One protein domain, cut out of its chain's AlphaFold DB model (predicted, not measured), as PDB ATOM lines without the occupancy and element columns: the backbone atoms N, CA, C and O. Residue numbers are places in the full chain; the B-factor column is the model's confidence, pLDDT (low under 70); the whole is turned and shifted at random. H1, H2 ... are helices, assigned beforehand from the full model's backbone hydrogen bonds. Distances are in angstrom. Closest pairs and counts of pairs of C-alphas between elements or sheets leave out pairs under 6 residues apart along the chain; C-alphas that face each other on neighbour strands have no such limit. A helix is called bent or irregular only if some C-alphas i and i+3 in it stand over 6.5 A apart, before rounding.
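AT A GLANCE: This is residues 62 to 109 of the 109 residues of the protein "RpiR-family transcriptional regulatory protein" of Klebsiella grimontii (UniProt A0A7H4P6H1). Two helices of equal length, H1 and H2, meet near their ends at a one-residue link and make a wide V, open between its arms. Residues 62 to 67 stick out beyond the free end of H1, and residues 103 to 109 make a tail at the free end of H2. The printed part has 48 residues with two named helices, H1 then H2, and no named strand; the class is all helix. The whole is extended, with a radius of gyration of the C-alphas of 15.2 A, and flat, with spans of 41 by 31 by 15 A.

IN THESE COORDINATES: H1, residues 68 to 84, is 24.3 A long from its first C-alpha at (173.978, 214.829, 200.357) to its last at (156.121, 203.085, 211.960). H2, residues 86 to 102, is also 24.3 A long, and its last C-alpha, that of Gln 102, is at (144.439, 224.187, 196.856). H2 is neither bent nor irregular, but only just: C-alphas 87 and 90 are 6.4 A apart.

HOW THE PARTS SIT: H1 and H2 are close but not clearly touching, with 2 pairs of C-alphas within 8 A. Their closest C-alphas are those of Leu 82 and Gly 89, 5.7 A apart. Their lines stand at a steep tilt of 62 degrees, opposite ways, and their centres are 17.9 A apart. Ile 85 makes the tight link from H1 to H2. Every O i to N i+4 pair is within hydrogen-bond range in H1, and 11 of 13 are in H2.

THE WHOLE: The two C-alphas farthest apart are those of Ala 63 and Asp 87, 44.1 A. Residues 62 to 80, of which 68 to 80 belong to H1, stand free. The printed part has no cut and ends at Arg 109, the chain's last residue. The mean pLDDT of the printed part is 85.1; residues 87 to 89 and 108 to 109 are under 70.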
ATOM      1  N   SER A  62     185.184 219.780 196.382       88.31
ATOM      2  CA  SER A  62     184.993 221.192 196.048       88.31
ATOM      3  C   SER A  62     185.120 222.092 197.285       88.31
ATOM      4  O   SER A  62     185.307 221.627 198.405       88.31
ATOM      5  N   ALA A  63     184.990 223.405 197.089       87.81
ATOM      6  CA  ALA A  63     185.085 224.414 198.146       87.81
ATOM      7  C   ALA A  63     183.940 224.356 199.180       87.81
ATOM      8  O   ALA A  63     184.050 224.950 200.255       87.81
ATOM      9  N   TYR A  64     182.845 223.664 198.858       89.94
ATOM     10  CA  TYR A  64     181.657 223.549 199.701       89.94
ATOM     11  C   TYR A  64     181.509 222.142 200.278       89.94
ATOM     12  O   TYR A  64     181.703 221.158 199.564       89.94
ATOM     13  N   ASP A  65     181.110 222.071 201.549       93.62
ATOM     14  CA  ASP A  65     180.735 220.833 202.238       93.62
ATOM     15  C   ASP A  65     179.537 220.156 201.539       93.62
ATOM     16  O   ASP A  65     178.585 220.826 201.126       93.62
ATOM     17  N   SER A  66     179.558 218.825 201.430       94.75
ATOM     18  CA  SER A  66     178.456 218.061 200.837       94.75
ATOM     19  C   SER A  66     177.426 217.665 201.892       94.75
ATOM     20  O   SER A  66     177.711 216.892 202.800       94.75
ATOM     21  N   TYR A  67     176.190 218.141 201.734       94.88
ATOM     22  CA  TYR A  67     175.059 217.768 202.595       94.88
ATOM     23  C   TYR A  67     174.230 216.604 202.034       94.88
ATOM     24  O   TYR A  67     173.180 216.275 202.582       94.88
ATOM     25  N   ALA A  68     174.692 215.951 200.963       95.44
ATOM     26  CA  ALA A  68     173.978 214.829 200.357       95.44
ATOM     27  C   ALA A  68     173.728 213.699 201.371       95.44
ATOM     28  O   ALA A  68     172.591 213.274 201.547       95.44
ATOM     29  N   SER A  69     174.764 213.281 202.104       95.50
ATOM     30  CA  SER A  69     174.665 212.242 203.139       95.50
ATOM     31  C   SER A  69     173.720 212.640 204.282       95.50
ATOM     32  O   SER A  69     172.948 211.813 204.764       95.50
ATOM     33  N   VAL A  70     173.743 213.915 204.685       96.06
ATOM     34  CA  VAL A  70     172.867 214.481 205.721       96.06
ATOM     35  C   VAL A  70     171.412 214.400 205.276       96.06
ATOM     36  O   VAL A  70     170.571 213.889 206.011       96.06
ATOM     37  N   ASN A  71     171.118 214.835 204.051       96.69
ATOM     38  CA  ASN A  71     169.772 214.787 203.488       96.69
ATOM     39  C   ASN A  71     169.292 213.346 203.282       96.69
ATOM     40  O   ASN A  71     168.138 213.043 203.578       96.69
ATOM     41  N   SER A  72     170.166 212.435 202.847       96.62
ATOM     42  CA  SER A  72     169.837 211.009 202.749       96.62
ATOM     43  C   SER A  72     169.506 210.402 204.111       96.62
ATOM     44  O   SER A  72     168.550 209.636 204.213       96.62
ATOM     45  N   LEU A  73     170.242 210.767 205.165       96.19
ATOM     46  CA  LEU A  73     169.953 210.336 206.531       96.19
ATOM     47  C   LEU A  73     168.604 210.880 207.020       96.19
ATOM     48  O   LEU A  73     167.811 210.121 207.569       96.19
ATOM     49  N   ILE A  74     168.321 212.166 206.790       95.56
ATOM     50  CA  ILE A  74     167.021 212.772 207.124       95.56
ATOM     51  C   ILE A  74     165.896 212.033 206.397       95.56
ATOM     52  O   ILE A  74     164.915 211.641 207.021       95.56
ATOM     53  N   ASN A  75     166.049 211.783 205.096       95.44
ATOM     54  CA  ASN A  75     165.059 211.059 204.307       95.44
ATOM     55  C   ASN A  75     164.843 209.627 204.823       95.44
ATOM     56  O   ASN A  75     163.706 209.173 204.927       95.44
ATOM     57  N   LEU A  76     165.916 208.917 205.175       95.75
ATOM     58  CA  LEU A  76     165.824 207.576 205.747       95.75
ATOM     59  C   LEU A  76     165.028 207.582 207.059       95.75
ATOM     60  O   LEU A  76     164.115 206.776 207.217       95.75
ATOM     61  N   LEU A  77     165.338 208.509 207.972       94.12
ATOM     62  CA  LEU A  77     164.641 208.642 209.254       94.12
ATOM     63  C   LEU A  77     163.167 209.005 209.067       94.12
ATOM     64  O   LEU A  77     162.311 208.402 209.706       94.12
ATOM     65  N   SER A  78     162.864 209.942 208.169       91.75
ATOM     66  CA  SER A  78     161.490 210.342 207.861       91.75
ATOM     67  C   SER A  78     160.669 209.184 207.298       91.75
ATOM     68  O   SER A  78     159.539 208.973 207.730       91.75
ATOM     69  N   ASN A  79     161.236 208.396 206.377       90.88
ATOM     70  CA  ASN A  79     160.548 207.236 205.807       90.88
ATOM     71  C   ASN A  79     160.367 206.111 206.830       90.88
ATOM     72  O   ASN A  79     159.291 205.524 206.898       90.88
ATOM     73  N   ALA A  80     161.385 205.835 207.650       91.56
ATOM     74  CA  ALA A  80     161.276 204.857 208.728       91.56
ATOM     75  C   ALA A  80     160.205 205.273 209.745       91.56
ATOM     76  O   ALA A  80     159.361 204.465 210.118       91.56
ATOM     77  N   PHE A  81     160.187 206.551 210.133       89.62
ATOM     78  CA  PHE A  81     159.169 207.092 211.025       89.62
ATOM     79  C   PHE A  81     157.771 206.967 210.419       89.62
ATOM     80  O   PHE A  81     156.876 206.440 211.070       89.62
ATOM     81  N   LEU A  82     157.592 207.378 209.160       86.81
ATOM     82  CA  LEU A  82     156.322 207.250 208.449       86.81
ATOM     83  C   LEU A  82     155.833 205.797 208.390       86.81
ATOM     84  O   LEU A  82     154.638 205.552 208.557       86.81
ATOM     85  N   HIS A  83     156.746 204.852 208.158       86.69
ATOM     86  CA  HIS A  83     156.445 203.425 208.138       86.69
ATOM     87  C   HIS A  83     156.028 202.889 209.519       86.69
ATOM     88  O   HIS A  83     155.218 201.971 209.606       86.69
ATOM     89  N   GLU A  84     156.531 203.467 210.606       87.62
ATOM     90  CA  GLU A  84     156.121 203.085 211.960       87.62
ATOM     91  C   GLU A  84     154.737 203.648 212.325       87.62
ATOM     92  O   GLU A  84     153.960 203.017 213.036       87.62
ATOM     93  N   ILE A  85     154.387 204.830 211.803       86.62
ATOM     94  CA  ILE A  85     153.131 205.521 212.131       86.62
ATOM     95  C   ILE A  85     152.037 205.370 211.063       86.62
ATOM     96  O   ILE A  85     151.129 206.200 211.029       86.62
ATOM     97  N   LEU A  86     152.108 204.365 210.180       74.56
ATOM     98  CA  LEU A  86     151.334 204.282 208.923       74.56
ATOM     99  C   LEU A  86     149.844 204.634 209.043       74.56
ATOM    100  O   LEU A  86     149.340 205.380 208.201       74.56
ATOM    101  N   ASP A  87     149.159 204.158 210.082       68.31
ATOM    102  CA  ASP A  87     147.726 204.417 210.287       68.31
ATOM    103  C   ASP A  87     147.416 205.906 210.526       68.31
ATOM    104  O   ASP A  87     146.361 206.402 210.138       68.31
ATOM    105  N   LYS A  88     148.362 206.651 211.113       69.75
ATOM    106  CA  LYS A  88     148.273 208.101 211.364       69.75
ATOM    107  C   LYS A  88     149.029 208.940 210.328       69.75
ATOM    108  O   LYS A  88     148.753 210.128 210.180       69.75
ATOM    109  N   GLY A  89     149.994 208.351 209.624       68.88
ATOM    110  CA  GLY A  89     150.884 209.044 208.692       68.88
ATOM    111  C   GLY A  89     150.288 209.260 207.300       68.88
ATOM    112  O   GLY A  89     150.471 210.330 206.719       68.88
ATOM    113  N   ARG A  90     149.538 208.282 206.769       75.06
ATOM    114  CA  ARG A  90     148.924 208.397 205.429       75.06
ATOM    115  C   ARG A  90     147.912 209.544 205.315       75.06
ATOM    116  O   ARG A  90     148.010 210.272 204.328       75.06
ATOM    117  N   PRO A  91     146.997 209.764 206.288       77.44
ATOM    118  CA  PRO A  91     146.077 210.900 206.234       77.44
ATOM    119  C   PRO A  91     146.819 212.237 206.152       77.44
ATOM    120  O   PRO A  91     146.529 213.053 205.288       77.44
ATOM    121  N   ARG A  92     147.884 212.410 206.945       78.50
ATOM    122  CA  ARG A  92     148.674 213.649 206.955       78.50
ATOM    123  C   ARG A  92     149.374 213.934 205.621       78.50
ATOM    124  O   ARG A  92     149.499 215.092 205.240       78.50
ATOM    125  N   ILE A  93     149.839 212.905 204.909       79.56
ATOM    126  CA  ILE A  93     150.422 213.083 203.568       79.56
ATOM    127  C   ILE A  93     149.352 213.518 202.568       79.56
ATOM    128  O   ILE A  93     149.607 214.388 201.737       79.56
ATOM    129  N   HIS A  94     148.159 212.930 202.657       80.25
ATOM    130  CA  HIS A  94     147.033 213.317 201.819       80.25
ATOM    131  C   HIS A  94     146.618 214.775 202.062       80.25
ATOM    132  O   HIS A  94     146.415 215.513 201.098       80.25
ATOM    133  N   ASP A  95     146.588 215.219 203.319       82.56
ATOM    134  CA  ASP A  95     146.281 216.609 203.677       82.56
ATOM    135  C   ASP A  95     147.313 217.587 203.093       82.56
ATOM    136  O   ASP A  95     146.946 218.614 202.525       82.56
ATOM    137  N   ILE A  96     148.608 217.250 203.162       82.38
ATOM    138  CA  ILE A  96     149.685 218.061 202.568       82.38
ATOM    139  C   ILE A  96     149.528 218.148 201.045       82.38
ATOM    140  O   ILE A  96     149.610 219.234 200.479       82.38
ATOM    141  N   ALA A  97     149.280 217.022 200.371       82.06
ATOM    142  CA  ALA A  97     149.055 217.008 198.926       82.06
ATOM    143  C   ALA A  97     147.822 217.838 198.528       82.06
ATOM    144  O   ALA A  97     147.851 218.551 197.528       82.06
ATOM    145  N   THR A  98     146.767 217.782 199.341       84.31
ATOM    146  CA  THR A  98     145.548 218.573 199.144       84.31
ATOM    147  C   THR A  98     145.825 220.069 199.297       84.31
ATOM    148  O   THR A  98     145.357 220.854 198.477       84.31
ATOM    149  N   LEU A  99     146.630 220.476 200.285       86.50
ATOM    150  CA  LEU A  99     147.050 221.874 200.456       86.50
ATOM    151  C   LEU A  99     147.820 222.390 199.235       86.50
ATOM    152  O   LEU A  99     147.505 223.465 198.734       86.50
ATOM    153  N   TYR A 100     148.762 221.605 198.708       83.56
ATOM    154  CA  TYR A 100     149.492 221.972 197.490       83.56
ATOM    155  C   TYR A 100     148.569 222.182 196.283       83.56
ATOM    156  O   TYR A 100     148.768 223.120 195.514       83.56
ATOM    157  N   GLN A 101     147.543 221.339 196.125       81.50
ATOM    158  CA  GLN A 101     146.536 221.501 195.070       81.50
ATOM    159  C   GLN A 101     145.664 222.743 195.282       81.50
ATOM    160  O   GLN A 101     145.366 223.450 194.327       81.50
ATOM    161  N   GLN A 102     145.255 223.016 196.522       86.00
ATOM    162  CA  GLN A 102     144.439 224.187 196.856       86.00
ATOM    163  C   GLN A 102     145.176 225.506 196.617       86.00
ATOM    164  O   GLN A 102     144.540 226.505 196.285       86.00
ATOM    165  N   LEU A 103     146.496 225.508 196.802       87.88
ATOM    166  CA  LEU A 103     147.344 226.682 196.618       87.88
ATOM    167  C   LEU A 103     147.855 226.841 195.175       87.88
ATOM    168  O   LEU A 103     148.525 227.829 194.898       87.88
ATOM    169  N   ASP A 104     147.542 225.897 194.274       83.88
ATOM    170  CA  ASP A 104     148.067 225.832 192.896       83.88
ATOM    171  C   ASP A 104     149.604 225.977 192.842       83.88
ATOM    172  O   ASP A 104     150.181 226.586 191.946       83.88
ATOM    173  N   GLU A 105     150.287 225.442 193.861       78.06
ATOM    174  CA  GLU A 105     151.732 225.619 194.060       78.06
ATOM    175  C   GLU A 105     152.585 224.687 193.187       78.06
ATOM    176  O   GLU A 105     153.799 224.871 193.084       78.06
ATOM    177  N   LEU A 106     151.980 223.656 192.589       78.69
ATOM    178  CA  LEU A 106     152.690 222.631 191.825       78.69
ATOM    179  C   LEU A 106     152.577 222.889 190.324       78.69
ATOM    180  O   LEU A 106     151.487 223.112 189.805       78.69
ATOM    181  N   GLU A 107     153.701 222.770 189.611       71.38
ATOM    182  CA  GLU A 107     153.707 222.797 188.148       71.38
ATOM    183  C   GLU A 107     152.785 221.703 187.586       71.38
ATOM    184  O   GLU A 107     152.842 220.536 187.995       71.38
ATOM    185  N   GLN A 108     151.935 222.083 186.629       67.94
ATOM    186  CA  GLN A 108     151.128 221.121 185.890       67.94
ATOM    187  C   GLN A 108     152.060 220.248 185.045       67.94
ATOM    188  O   GLN A 108     152.873 220.758 184.274       67.94
ATOM    189  N   ARG A 109     151.967 218.934 185.256       57.00
ATOM    190  CA  ARG A 109     152.740 217.919 184.531       57.00
ATOM    191  C   ARG A 109     152.439 217.895 183.040       57.00
ATOM    192  O   ARG A 109     151.245 218.014 182.690       57.00
TER     193      ARG A 109